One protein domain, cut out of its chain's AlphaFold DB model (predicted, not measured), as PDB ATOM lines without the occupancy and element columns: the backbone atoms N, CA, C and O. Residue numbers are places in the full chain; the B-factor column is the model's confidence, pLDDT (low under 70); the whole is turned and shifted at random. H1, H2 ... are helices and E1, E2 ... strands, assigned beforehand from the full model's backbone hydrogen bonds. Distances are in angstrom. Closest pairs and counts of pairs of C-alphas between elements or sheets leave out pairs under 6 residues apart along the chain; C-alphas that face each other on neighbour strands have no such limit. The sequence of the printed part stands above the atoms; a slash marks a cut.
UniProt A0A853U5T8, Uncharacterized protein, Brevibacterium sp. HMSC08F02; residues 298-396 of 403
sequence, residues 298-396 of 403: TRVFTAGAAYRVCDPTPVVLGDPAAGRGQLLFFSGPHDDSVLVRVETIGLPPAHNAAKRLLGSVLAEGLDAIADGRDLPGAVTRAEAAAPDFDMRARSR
ATOM      1  N   THR A 298     226.738 307.762 191.899       91.19
ATOM      2  CA  THR A 298     225.690 308.601 191.319       91.19
ATOM      3  C   THR A 298     224.366 308.328 192.026       91.19
ATOM      4  O   THR A 298     223.984 307.185 192.292       91.19
ATOM      5  N   ARG A 299     223.656 309.393 192.388       94.19
ATOM      6  CA  ARG A 299     222.374 309.329 193.095       94.19
ATOM      7  C   ARG A 299     221.367 310.137 192.294       94.19
ATOM      8  O   ARG A 299     221.558 311.337 192.132       94.19
ATOM      9  N   VAL A 300     220.340 309.481 191.770       95.56
ATOM     10  CA  VAL A 300     219.338 310.087 190.887       95.56
ATOM     11  C   VAL A 300     217.981 310.036 191.562       95.56
ATOM     12  O   VAL A 300     217.606 309.010 192.120       95.56
ATOM     13  N   PHE A 301     217.228 311.129 191.488       95.25
ATOM     14  CA  PHE A 301     215.876 311.215 192.020       95.25
ATOM     15  C   PHE A 301     214.951 311.956 191.062       95.25
ATOM     16  O   PHE A 301     215.360 312.916 190.410       95.25
ATOM     17  N   THR A 302     213.677 311.581 191.050       94.88
ATOM     18  CA  THR A 302     212.608 312.345 190.391       94.88
ATOM     19  C   THR A 302     211.477 312.573 191.381       94.88
ATOM     20  O   THR A 302     211.189 311.694 192.193       94.88
ATOM     21  N   ALA A 303     210.835 313.737 191.338       94.50
ATOM     22  CA  ALA A 303     209.682 314.044 192.177       94.50
ATOM     23  C   ALA A 303     208.671 314.929 191.440       94.50
ATOM     24  O   ALA A 303     209.066 315.833 190.702       94.50
ATOM     25  N   GLY A 304     207.384 314.706 191.702       93.44
ATOM     26  CA  GLY A 304     206.287 315.512 191.167       93.44
ATOM     27  C   GLY A 304     205.663 314.932 189.903       93.44
ATOM     28  O   GLY A 304     205.624 313.716 189.732       93.44
ATOM     29  N   ALA A 305     205.148 315.811 189.046       93.19
ATOM     30  CA  ALA A 305     204.413 315.441 187.843       93.19
ATOM     31  C   ALA A 305     205.274 314.671 186.828       93.19
ATOM     32  O   ALA A 305     206.502 314.790 186.807       93.19
ATOM     33  N   ALA A 306     204.636 313.901 185.948       91.88
ATOM     34  CA  ALA A 306     205.308 313.212 184.855       91.88
ATOM     35  C   ALA A 306     205.951 314.223 183.892       91.88
ATOM     36  O   ALA A 306     205.316 315.199 183.511       91.88
ATOM     37  N   TYR A 307     207.173 313.956 183.416       94.06
ATOM     38  CA  TYR A 307     207.896 314.889 182.533       94.06
ATOM     39  C   TYR A 307     207.074 315.342 181.309       94.06
ATOM     40  O   TYR A 307     207.099 316.509 180.940       94.06
ATOM     41  N   ARG A 308     206.271 314.438 180.729       92.38
ATOM     42  CA  ARG A 308     205.428 314.716 179.550       92.38
ATOM     43  C   ARG A 308     204.373 315.817 179.740       92.38
ATOM     44  O   ARG A 308     203.812 316.253 178.744       92.38
ATOM     45  N   VAL A 309     204.037 316.179 180.982       91.75
ATOM     46  CA  VAL A 309     203.059 317.242 181.281       91.75
ATOM     47  C   VAL A 309     203.727 318.549 181.714       91.75
ATOM     48  O   VAL A 309     203.037 319.494 182.078       91.75
ATOM     49  N   CYS A 310     205.058 318.603 181.716       94.62
ATOM     50  CA  CYS A 310     205.812 319.792 182.078       94.62
ATOM     51  C   CYS A 310     206.203 320.600 180.837       94.62
ATOM     52  O   CYS A 310     206.367 320.042 179.749       94.62
ATOM     53  N   ASP A 311     206.462 321.895 181.022       96.69
ATOM     54  CA  ASP A 311     207.285 322.631 180.067       96.69
ATOM     55  C   ASP A 311     208.675 321.971 179.974       96.69
ATOM     56  O   ASP A 311     209.286 321.699 181.015       96.69
ATOM     57  N   PRO A 312     209.189 321.687 178.763       97.19
ATOM     58  CA  PRO A 312     210.410 320.910 178.598       97.19
ATOM     59  C   PRO A 312     211.687 321.706 178.888       97.19
ATOM     60  O   PRO A 312     212.757 321.108 178.839       97.19
ATOM     61  N   THR A 313     211.605 323.014 179.165       97.69
ATOM     62  CA  THR A 313     212.765 323.884 179.397       97.69
ATOM     63  C   THR A 313     212.986 324.071 180.900       97.69
ATOM     64  O   THR A 313     212.323 324.917 181.516       97.69
ATOM     65  N   PRO A 314     213.907 323.317 181.528       97.81
ATOM     66  CA  PRO A 314     214.113 323.422 182.960       97.81
ATOM     67  C   PRO A 314     214.856 324.702 183.345       97.81
ATOM     68  O   PRO A 314     215.659 325.237 182.580       97.81
ATOM     69  N   VAL A 315     214.675 325.123 184.594       98.25
ATOM     70  CA  VAL A 315     215.687 325.927 185.289       98.25
ATOM     71  C   VAL A 315     216.704 324.965 185.901       98.25
ATOM     72  O   VAL A 315     216.335 324.039 186.627       98.25
ATOM     73  N   VAL A 316     217.985 325.161 185.588       97.62
ATOM     74  CA  VAL A 316     219.072 324.281 186.035       97.62
ATOM     75  C   VAL A 316     219.787 324.906 187.226       97.62
ATOM     76  O   VAL A 316     220.291 326.022 187.137       97.62
ATOM     77  N   LEU A 317     219.869 324.163 188.328       96.19
ATOM     78  CA  LEU A 317     220.651 324.528 189.505       96.19
ATOM     79  C   LEU A 317     221.859 323.596 189.624       96.19
ATOM     80  O   LEU A 317     221.703 322.373 189.656       96.19
ATOM     81  N   GLY A 318     223.059 324.161 189.753       94.81
ATOM     82  CA  GLY A 318     224.298 323.384 189.826       94.81
ATOM     83  C   GLY A 318     224.717 322.800 188.475       94.81
ATOM     84  O   GLY A 318     224.478 323.399 187.433       94.81
ATOM     85  N   ASP A 319     225.369 321.638 188.506       95.25
ATOM     86  CA  ASP A 319     225.927 320.973 187.327       95.25
ATOM     87  C   ASP A 319     225.544 319.482 187.340       95.25
ATOM     88  O   ASP A 319     226.221 318.656 187.976       95.25
ATOM     89  N   PRO A 320     224.428 319.119 186.678       94.50
ATOM     90  CA  PRO A 320     223.999 317.735 186.591       94.50
ATOM     91  C   PRO A 320     225.031 316.801 185.947       94.50
ATOM     92  O   PRO A 320     225.153 315.661 186.393       94.50
ATOM     93  N   ALA A 321     225.806 317.274 184.966       92.69
ATOM     94  CA  ALA A 321     226.831 316.470 184.295       92.69
ATOM     95  C   ALA A 321     227.993 316.125 185.240       92.69
ATOM     96  O   ALA A 321     228.552 315.034 185.178       92.69
ATOM     97  N   ALA A 322     228.290 316.997 186.208       93.62
ATOM     98  CA  ALA A 322     229.222 316.707 187.302       93.62
ATOM     99  C   ALA A 322     228.618 315.848 188.437       93.62
ATOM    100  O   ALA A 322     229.216 315.738 189.512       93.62
ATOM    101  N   GLY A 323     227.420 315.279 188.254       93.38
ATOM    102  CA  GLY A 323     226.746 314.448 189.256       93.38
ATOM    103  C   GLY A 323     226.150 315.228 190.432       93.38
ATOM    104  O   GLY A 323     225.838 314.633 191.468       93.38
ATOM    105  N   ARG A 324     226.000 316.557 190.310       95.06
ATOM    106  CA  ARG A 324     225.480 317.430 191.373       95.06
ATOM    107  C   ARG A 324     224.642 318.593 190.831       95.06
ATOM    108  O   ARG A 324     225.145 319.688 190.592       95.06
ATOM    109  N   GLY A 325     223.335 318.405 190.728       95.88
ATOM    110  CA  GLY A 325     222.433 319.459 190.281       95.88
ATOM    111  C   GLY A 325     220.957 319.111 190.407       95.88
ATOM    112  O   GLY A 325     220.581 318.010 190.815       95.88
ATOM    113  N   GLN A 326     220.115 320.080 190.069       97.44
ATOM    114  CA  GLN A 326     218.667 319.932 190.004       97.44
ATOM    115  C   GLN A 326     218.139 320.549 188.712       97.44
ATOM    116  O   GLN A 326     218.580 321.618 188.302       97.44
ATOM    117  N   LEU A 327     217.177 319.872 188.101       98.31
ATOM    118  CA  LEU A 327     216.418 320.337 186.950       98.31
ATOM    119  C   LEU A 327     214.994 320.610 187.434       98.31
ATOM    120  O   LEU A 327     214.308 319.698 187.904       98.31
ATOM    121  N   LEU A 328     214.585 321.873 187.390       98.38
ATOM    122  CA  LEU A 328     213.283 322.343 187.852       98.38
ATOM    123  C   LEU A 328     212.364 322.522 186.648       98.38
ATOM    124  O   LEU A 328     212.687 323.291 185.747       98.38
ATOM    125  N   PHE A 329     211.218 321.851 186.659       98.00
ATOM    126  CA  PHE A 329     210.250 321.850 185.569       98.00
ATOM    127  C   PHE A 329     208.931 322.481 186.013       98.00
ATOM    128  O   PHE A 329     208.423 322.202 187.105       98.00
ATOM    129  N   PHE A 330     208.373 323.316 185.143       97.31
ATOM    130  CA  PHE A 330     207.251 324.198 185.458       97.31
ATOM    131  C   PHE A 330     205.999 323.822 184.661       97.31
ATOM    132  O   PHE A 330     206.077 323.093 183.671       97.31
ATOM    133  N   SER A 331     204.845 324.325 185.100       95.62
ATOM    134  CA  SER A 331     203.554 324.135 184.424       95.62
ATOM    135  C   SER A 331     203.496 324.750 183.019       95.62
ATOM    136  O   SER A 331     202.660 324.352 182.214       95.62
ATOM    137  N   GLY A 332     204.385 325.697 182.713       95.69
ATOM    138  CA  GLY A 332     204.438 326.406 181.441       95.69
ATOM    139  C   GLY A 332     205.750 327.176 181.224       95.69
ATOM    140  O   GLY A 332     206.667 327.122 182.059       95.69
ATOM    141  N   PRO A 333     205.865 327.888 180.089       95.94
ATOM    142  CA  PRO A 333     207.077 328.614 179.705       95.94
ATOM    143  C   PRO A 333     207.178 330.018 180.322       95.94
ATOM    144  O   PRO A 333     208.206 330.672 180.169       95.94
ATOM    145  N   HIS A 334     206.125 330.509 180.979       95.81
ATOM    146  CA  HIS A 334     206.035 331.887 181.461       95.81
ATOM    147  C   HIS A 334     206.696 332.071 182.834       95.81
ATOM    148  O   HIS A 334     206.854 331.119 183.597       95.81
ATOM    149  N   ASP A 335     207.070 333.308 183.151       96.06
ATOM    150  CA  ASP A 335     207.766 333.681 184.390       96.06
ATOM    151  C   ASP A 335     206.971 333.357 185.665       96.06
ATOM    152  O   ASP A 335     207.556 333.021 186.696       96.06
ATOM    153  N   ASP A 336     205.645 333.411 185.584       94.06
ATOM    154  CA  ASP A 336     204.690 333.089 186.647       94.06
ATOM    155  C   ASP A 336     204.320 331.596 186.708       94.06
ATOM    156  O   ASP A 336     203.645 331.169 187.644       94.06
ATOM    157  N   SER A 337     204.791 330.779 185.758       95.25
ATOM    158  CA  SER A 337     204.550 329.334 185.770       95.25
ATOM    159  C   SER A 337     205.147 328.698 187.024       95.25
ATOM    160  O   SER A 337     206.257 329.037 187.440       95.25
ATOM    161  N   VAL A 338     204.420 327.754 187.620       96.06
ATOM    162  CA  VAL A 338     204.754 327.179 188.931       96.06
ATOM    163  C   VAL A 338     205.516 325.867 188.806       96.06
ATOM    164  O   VAL A 338     205.335 325.112 187.850       96.06
ATOM    165  N   LEU A 339     206.389 325.594 189.775       96.81
ATOM    166  CA  LEU A 339     207.179 324.368 189.852       96.81
ATOM    167  C   LEU A 339     206.275 323.139 190.056       96.81
ATOM    168  O   LEU A 339     205.578 323.046 191.064       96.81
ATOM    169  N   VAL A 340     206.341 322.167 189.142       95.94
ATOM    170  CA  VAL A 340     205.510 320.942 189.184       95.94
ATOM    171  C   VAL A 340     206.319 319.647 189.193       95.94
ATOM    172  O   VAL A 340     205.801 318.596 189.579       95.94
ATOM    173  N   ARG A 341     207.596 319.699 188.806       96.31
ATOM    174  CA  ARG A 341     208.501 318.546 188.835       96.31
ATOM    175  C   ARG A 341     209.928 318.988 189.128       96.31
ATOM    176  O   ARG A 341     210.369 320.051 188.701       96.31
ATOM    177  N   VAL A 342     210.665 318.137 189.834       97.31
ATOM    178  CA  VAL A 342     212.109 318.286 190.021       97.31
ATOM    179  C   VAL A 342     212.802 316.959 189.764       97.31
ATOM    180  O   VAL A 342     212.399 315.917 190.286       97.31
ATOM    181  N   GLU A 343     213.884 317.012 189.002       97.69
ATOM    182  CA  GLU A 343     214.835 315.914 188.866       97.69
ATOM    183  C   GLU A 343     216.137 316.314 189.553       97.69
ATOM    184  O   GLU A 343     216.653 317.408 189.337       97.69
ATOM    185  N   THR A 344     216.656 315.455 190.423       97.31
ATOM    186  CA  THR A 344     217.847 315.739 191.227       97.31
ATOM    187  C   THR A 344     218.911 314.700 190.932       97.31
ATOM    188  O   THR A 344     218.642 313.502 191.004       97.31
ATOM    189  N   ILE A 345     220.137 315.158 190.697       96.62
ATOM    190  CA  ILE A 345     221.333 314.323 190.718       96.62
ATOM    191  C   ILE A 345     222.262 314.800 191.836       96.62
ATOM    192  O   ILE A 345     222.527 315.993 191.981       96.62
ATOM    193  N   GLY A 346     222.700 313.882 192.689       92.75
ATOM    194  CA  GLY A 346     223.478 314.184 193.890       92.75
ATOM    195  C   GLY A 346     222.731 313.833 195.177       92.75
ATOM    196  O   GLY A 346     221.946 312.898 195.224       92.75
ATOM    197  N   LEU A 347     223.008 314.534 196.276       88.12
ATOM    198  CA  LEU A 347     222.656 314.030 197.611       88.12
ATOM    199  C   LEU A 347     221.179 314.246 198.026       88.12
ATOM    200  O   LEU A 347     220.591 315.292 197.716       88.12
ATOM    201  N   PRO A 348     220.615 313.341 198.859       89.00
ATOM    202  CA  PRO A 348     219.215 313.375 199.296       89.00
ATOM    203  C   PRO A 348     218.682 314.707 199.857       89.00
ATOM    204  O   PRO A 348     217.524 315.028 199.589       89.00
ATOM    205  N   PRO A 349     219.449 315.542 200.597       92.62
ATOM    206  CA  PRO A 349     218.883 316.769 201.163       92.62
ATOM    207  C   PRO A 349     218.364 317.768 200.116       92.62
ATOM    208  O   PRO A 349     217.455 318.538 200.418       92.62
ATOM    209  N   ALA A 350     218.906 317.760 198.890       92.00
ATOM    210  CA  ALA A 350     218.374 318.567 197.787       92.00
ATOM    211  C   ALA A 350     217.022 318.022 197.294       92.00
ATOM    212  O   ALA A 350     216.056 318.771 197.162       92.00
ATOM    213  N   HIS A 351     216.915 316.702 197.127       94.12
ATOM    214  CA  HIS A 351     215.660 316.042 196.768       94.12
ATOM    215  C   HIS A 351     214.560 316.252 197.828       94.12
ATOM    216  O   HIS A 351     213.419 316.564 197.496       94.12
ATOM    217  N   ASN A 352     214.904 316.195 199.116       93.31
ATOM    218  CA  ASN A 352     213.949 316.448 200.200       93.31
ATOM    219  C   ASN A 352     213.460 317.907 200.246       93.31
ATOM    220  O   ASN A 352     212.349 318.175 200.702       93.31
ATOM    221  N   ALA A 353     214.277 318.873 199.810       93.69
ATOM    222  CA  ALA A 353     213.827 320.255 199.636       93.69
ATOM    223  C   ALA A 353     212.814 320.368 198.488       93.69
ATOM    224  O   ALA A 353     211.760 320.972 198.676       93.69
ATOM    225  N   ALA A 354     213.086 319.705 197.361       94.25
ATOM    226  CA  ALA A 354     212.175 319.653 196.223       94.25
ATOM    227  C   ALA A 354     210.807 319.061 196.595       94.25
ATOM    228  O   ALA A 354     209.784 319.686 196.334       94.25
ATOM    229  N   LYS A 355     210.772 317.903 197.274       93.19
ATOM    230  CA  LYS A 355     209.509 317.273 197.700       93.19
ATOM    231  C   LYS A 355     208.656 318.184 198.584       93.19
ATOM    232  O   LYS A 355     207.443 318.215 198.417       93.19
ATOM    233  N   ARG A 356     209.274 318.939 199.499       92.44
ATOM    234  CA  ARG A 356     208.552 319.881 200.373       92.44
ATOM    235  C   ARG A 356     207.902 321.019 199.590       92.44
ATOM    236  O   ARG A 356     206.754 321.337 199.859       92.44
ATOM    237  N   LEU A 357     208.620 321.594 198.624       93.31
ATOM    238  CA  LEU A 357     208.100 322.676 197.781       93.31
ATOM    239  C   LEU A 357     207.014 322.192 196.815       93.31
ATOM    240  O   LEU A 357     206.026 322.883 196.604       93.31
ATOM    241  N   LEU A 358     207.176 320.991 196.259       93.94
ATOM    242  CA  LEU A 358     206.175 320.380 195.385       93.94
ATOM    243  C   LEU A 358     204.902 320.003 196.147       93.94
ATOM    244  O   LEU A 358     203.815 320.137 195.600       93.94
ATOM    245  N   GLY A 359     205.015 319.547 197.397       90.56
ATOM    246  CA  GLY A 359     203.875 319.047 198.169       90.56
ATOM    247  C   GLY A 359     202.766 320.074 198.367       90.56
ATOM    248  O   GLY A 359     201.600 319.730 198.216       90.56
ATOM    249  N   SER A 360     203.109 321.337 198.639       83.88
ATOM    250  CA  SER A 360     202.105 322.397 198.795       83.88
ATOM    251  C   SER A 360     201.385 322.732 197.491       83.88
ATOM    252  O   SER A 360     200.214 323.076 197.522       83.88
ATOM    253  N   VAL A 361     202.078 322.624 196.355       87.81
ATOM    254  CA  VAL A 361     201.534 322.958 195.033       87.81
ATOM    255  C   VAL A 361     200.696 321.803 194.487       87.81
ATOM    256  O   VAL A 361     199.553 321.983 194.085       87.81
ATOM    257  N   LEU A 362     201.244 320.589 194.510       90.06
ATOM    258  CA  LEU A 362     200.601 319.409 193.932       90.06
ATOM    259  C   LEU A 362     199.407 318.915 194.756       90.06
ATOM    260  O   LEU A 362     198.575 318.189 194.223       90.06
ATOM    261  N   ALA A 363     199.276 319.340 196.017       88.88
ATOM    262  CA  ALA A 363     198.090 319.082 196.831       88.88
ATOM    263  C   ALA A 363     196.801 319.705 196.261       88.88
ATOM    264  O   ALA A 363     195.718 319.250 196.634       88.88
ATOM    265  N   GLU A 364     196.909 320.699 195.373       89.38
ATOM    266  CA  GLU A 364     195.774 321.315 194.671       89.38
ATOM    267  C   GLU A 364     195.406 320.572 193.370       89.38
ATOM    268  O   GLU A 364     194.290 320.701 192.873       89.38
ATOM    269  N   GLY A 365     196.315 319.744 192.842       90.06
ATOM    270  CA  GLY A 365     196.134 318.981 191.603       90.06
ATOM    271  C   GLY A 365     196.505 319.738 190.322       90.06
ATOM    272  O   GLY A 365     196.547 320.967 190.276       90.06
ATOM    273  N   LEU A 366     196.784 318.982 189.253       89.50
ATOM    274  CA  LEU A 366     197.223 319.544 187.966       89.50
ATOM    275  C   LEU A 366     196.160 320.418 187.289       89.50
ATOM    276  O   LEU A 366     196.518 321.423 186.683       89.50
ATOM    277  N   ASP A 367     194.878 320.078 187.426       88.62
ATOM    278  CA  ASP A 367     193.787 320.864 186.836       88.62
ATOM    279  C   ASP A 367     193.691 322.253 187.481       88.62
ATOM    280  O   ASP A 367     193.607 323.261 186.784       88.62
ATOM    281  N   ALA A 368     193.815 322.338 188.810       87.00
ATOM    282  CA  ALA A 368     193.833 323.614 189.525       87.00
ATOM    283  C   ALA A 368     195.024 324.498 189.117       87.00
ATOM    284  O   ALA A 368     194.894 325.722 189.044       87.00
ATOM    285  N   ILE A 369     196.172 323.875 188.834       89.38
ATOM    286  CA  ILE A 369     197.368 324.560 188.331       89.38
ATOM    287  C   ILE A 369     197.135 325.069 186.902       89.38
ATOM    288  O   ILE A 369     197.492 326.205 186.594       89.38
ATOM    289  N   ALA A 370     196.521 324.259 186.036       87.50
ATOM    290  CA  ALA A 370     196.203 324.636 184.659       87.50
ATOM    291  C   ALA A 370     195.154 325.761 184.579       87.50
ATOM    292  O   ALA A 370     195.249 326.621 183.706       87.50
ATOM    293  N   ASP A 371     194.209 325.798 185.522       88.06
ATOM    294  CA  ASP A 371     193.203 326.859 185.667       88.06
ATOM    295  C   ASP A 371     193.795 328.207 186.135       88.06
ATOM    296  O   ASP A 371     193.071 329.201 186.220       88.06
ATOM    297  N   GLY A 372     195.089 328.259 186.478       82.75
ATOM    298  CA  GLY A 372     195.755 329.479 186.939       82.75
ATOM    299  C   GLY A 372     195.269 329.958 188.308       82.75
ATOM    300  O   GLY A 372     195.231 331.164 188.563       82.75
ATOM    301  N   ARG A 373     194.852 329.038 189.190       82.81
ATOM    302  CA  ARG A 373     194.477 329.397 190.565       82.81
ATOM    303  C   ARG A 373     195.674 329.987 191.305       82.81
ATOM    304  O   ARG A 373     196.819 329.642 191.026       82.81
ATOM    305  N   ASP A 374     195.399 330.864 192.266       81.31
ATOM    306  CA  ASP A 374     196.438 331.363 193.163       81.31
ATOM    307  C   ASP A 374     196.975 330.203 194.015       81.31
ATOM    308  O   ASP A 374     196.203 329.483 194.653       81.31
ATOM    309  N   LEU A 375     198.296 330.017 194.005       87.12
ATOM    310  CA  LEU A 375     198.997 328.921 194.677       87.12
ATOM    311  C   LEU A 375     200.027 329.506 195.654       87.12
ATOM    312  O   LEU A 375     201.226 329.556 195.350       87.12
ATOM    313  N   PRO A 376     199.587 329.972 196.839       81.00
ATOM    314  CA  PRO A 376     200.463 330.624 197.798       81.00
ATOM    315  C   PRO A 376     201.678 329.766 198.161       81.00
ATOM    316  O   PRO A 376     201.568 328.616 198.583       81.00
ATOM    317  N   GLY A 377     202.867 330.355 198.030       83.06
ATOM    318  CA  GLY A 377     204.126 329.687 198.354       83.06
ATOM    319  C   GLY A 377     204.695 328.807 197.240       83.06
ATOM    320  O   GLY A 377     205.815 328.315 197.423       83.06
ATOM    321  N   ALA A 378     204.007 328.666 196.100       91.81
ATOM    322  CA  ALA A 378     204.574 328.065 194.898       91.81
ATOM    323  C   ALA A 378     205.855 328.796 194.474       91.81
ATOM    324  O   ALA A 378     205.961 330.014 194.598       91.81
ATOM    325  N   VAL A 379     206.839 328.036 193.996       95.50
ATOM    326  CA  VAL A 379     208.038 328.605 193.376       95.50
ATOM    327  C   VAL A 379     207.716 328.867 191.914       95.50
ATOM    328  O   VAL A 379     207.359 327.930 191.193       95.50
ATOM    329  N   THR A 380     207.836 330.120 191.486       95.94
ATOM    330  CA  THR A 380     207.652 330.496 190.080       95.94
ATOM    331  C   THR A 380     208.937 330.291 189.284       95.94
ATOM    332  O   THR A 380     210.034 330.188 189.846       95.94
ATOM    333  N   ARG A 381     208.823 330.246 187.954       97.19
ATOM    334  CA  ARG A 381     209.980 330.177 187.054       97.19
ATOM    335  C   ARG A 381     210.921 331.364 187.259       97.19
ATOM    336  O   ARG A 381     212.127 331.152 187.364       97.19
ATOM    337  N   ALA A 382     210.384 332.581 187.357       97.25
ATOM    338  CA  ALA A 382     211.183 333.782 187.586       97.25
ATOM    339  C   ALA A 382     211.919 333.747 188.932       97.25
ATOM    340  O   ALA A 382     213.092 334.110 188.989       97.25
ATOM    341  N   GLU A 383     211.263 333.264 189.995       96.88
ATOM    342  CA  GLU A 383     211.905 333.084 191.302       96.88
ATOM    343  C   GLU A 383     213.075 332.098 191.203       96.88
ATOM    344  O   GLU A 383     214.181 332.400 191.645       96.88
ATOM    345  N   ALA A 384     212.852 330.937 190.580       97.19
ATOM    346  CA  ALA A 384     213.870 329.899 190.449       97.19
ATOM    347  C   ALA A 384     215.061 330.308 189.566       97.19
ATOM    348  O   ALA A 384     216.166 329.807 189.762       97.19
ATOM    349  N   ALA A 385     214.833 331.180 188.580       97.38
ATOM    350  CA  ALA A 385     215.859 331.677 187.666       97.38
ATOM    351  C   ALA A 385     216.714 332.811 188.262       97.38
ATOM    352  O   ALA A 385     217.693 333.227 187.636       97.38
ATOM    353  N   ALA A 386     216.368 333.324 189.448       97.12
ATOM    354  CA  ALA A 386     217.145 334.363 190.107       97.12
ATOM    355  C   ALA A 386     218.567 333.861 190.456       97.12
ATOM    356  O   ALA A 386     218.718 332.729 190.924       97.12
ATOM    357  N   PRO A 387     219.627 334.677 190.271       92.81
ATOM    358  CA  PRO A 387     221.014 334.248 190.500       92.81
ATOM    359  C   PRO A 387     221.322 333.746 191.918       92.81
ATOM    360  O   PRO A 387     222.269 332.987 192.113       92.81
ATOM    361  N   ASP A 388     220.556 334.195 192.909       92.75
ATOM    362  CA  ASP A 388     220.688 333.874 194.329       92.75
ATOM    363  C   ASP A 388     219.649 332.851 194.818       92.75
ATOM    364  O   ASP A 388     219.557 332.588 196.022       92.75
ATOM    365  N   PHE A 389     218.883 332.241 193.906       95.44
ATOM    366  CA  PHE A 389     217.895 331.235 194.269       95.44
ATOM    367  C   PHE A 389     218.550 329.990 194.885       95.44
ATOM    368  O   PHE A 389     219.308 329.261 194.243       95.44
ATOM    369  N   ASP A 390     218.191 329.694 196.137       92.62
ATOM    370  CA  ASP A 390     218.564 328.463 196.832       92.62
ATOM    371  C   ASP A 390     217.303 327.680 197.220       92.62
ATOM    372  O   ASP A 390     216.551 328.046 198.131       92.62
ATOM    373  N   MET A 391     217.098 326.538 196.556       91.50
ATOM    374  CA  MET A 391     215.942 325.672 196.794       91.50
ATOM    375  C   MET A 391     215.848 325.190 198.253       91.50
ATOM    376  O   MET A 391     214.751 325.050 198.802       91.50
ATOM    377  N   ARG A 392     216.975 324.908 198.917       90.88
ATOM    378  CA  ARG A 392     216.973 324.418 200.302       90.88
ATOM    379  C   ARG A 392     216.580 325.525 201.264       90.88
ATOM    380  O   ARG A 392     215.773 325.258 202.158       90.88
ATOM    381  N   ALA A 393     217.111 326.728 201.092       91.56
ATOM    382  CA  ALA A 393     216.719 327.896 201.866       91.56
ATOM    383  C   ALA A 393     215.226 328.186 201.665       91.56
ATOM    384  O   ALA A 393     214.484 328.257 202.648       91.56
ATOM    385  N   ARG A 394     214.763 328.212 200.409       91.94
ATOM    386  CA  ARG A 394     213.357 328.440 200.068       91.94
ATOM    387  C   ARG A 394     212.416 327.393 200.668       91.94
ATOM    388  O   ARG A 394     211.381 327.745 201.219       91.94
ATOM    389  N   SER A 395     212.808 326.117 200.677       90.44
ATOM    390  CA  SER A 395     212.018 325.021 201.278       90.44
ATOM    391  C   SER A 395     211.859 325.087 202.804       90.44
ATOM    392  O   SER A 395     211.123 324.285 203.383       90.44
ATOM    393  N   ARG A 396     212.610 325.960 203.488       88.94
ATOM    394  CA  ARG A 396     212.506 326.183 204.940       88.94
ATOM    395  C   ARG A 396     211.633 327.386 205.282       88.94
ATOM    396  O   ARG A 396     211.287 327.550 206.448       88.94
TER     397      ARG A 396
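AT A GLANCE: This is residues 298 to 396 of the 403 residues of an uncharacterized protein of Brevibacterium sp. HMSC08F02 (UniProt A0A853U5T8). One long helix, H1, lies along one face of a four-stranded antiparallel sheet; short H2 lies off one end of the sheet, and the stretch after it folds back, with H3 grazing the sheet and H4 packing on H1. The 99 printed residues hold four named strands, then four named helices; the sheet's order is E1 E4 E3 E2. The class is mixed, and the whole is compact, with a radius of gyration of the C-alphas of 12.4 A and spans of 37 by 27 by 22 A.

HOW THE PARTS SIT: Start at edge strand E1, residues 298 to 304: it is antiparallel to E4, residues 339 to 345, with N 301 and O 344 2.8 A apart. E2, residues 315 to 319, and E3, residues 324 to 330, form a hairpin, N 317 to O 326 at 2.9 A. E3 and E4 form another, N 327 to O 343 at 2.8 A. E2 E3 E4 is a meander, each strand the antiparallel neighbour of the one before; E1 beside E4 completes a Greek key. H1, residues 348 to 362, is on one face, giving two layers, at a height over the sheet of 7.9 A; its closest C-alphas to E4 are His 351 and Thr 344, 6.0 A. H2, residues 366 to 370, meets H1 only through their link. H3, residues 381 to 384, only grazes the sheet. H4, residues 391 to 394, touches residues 349 to 354 of H1, closest at the C-alphas of Arg 392 and Ala 353, 5.3 A. Every O i to N i+4 pair is within hydrogen-bond range in H2, 9 of 11 in H1; H3 and H4 are too short for one.

IN THESE COORDINATES: Find C-alpha 298 at (225.690, 308.601, 191.319); E1 runs 20.6 A from there. E3 spans 20.3 A. H1 runs 20.3 A from C-alpha 348 at (219.215, 313.375, 199.296).

THE WHOLE: The C-alphas farthest apart, Thr 298 and Asp 371, are 37.7 A apart. The printed part has no cut and no long link, and no printed residue is under 70 in pLDDT.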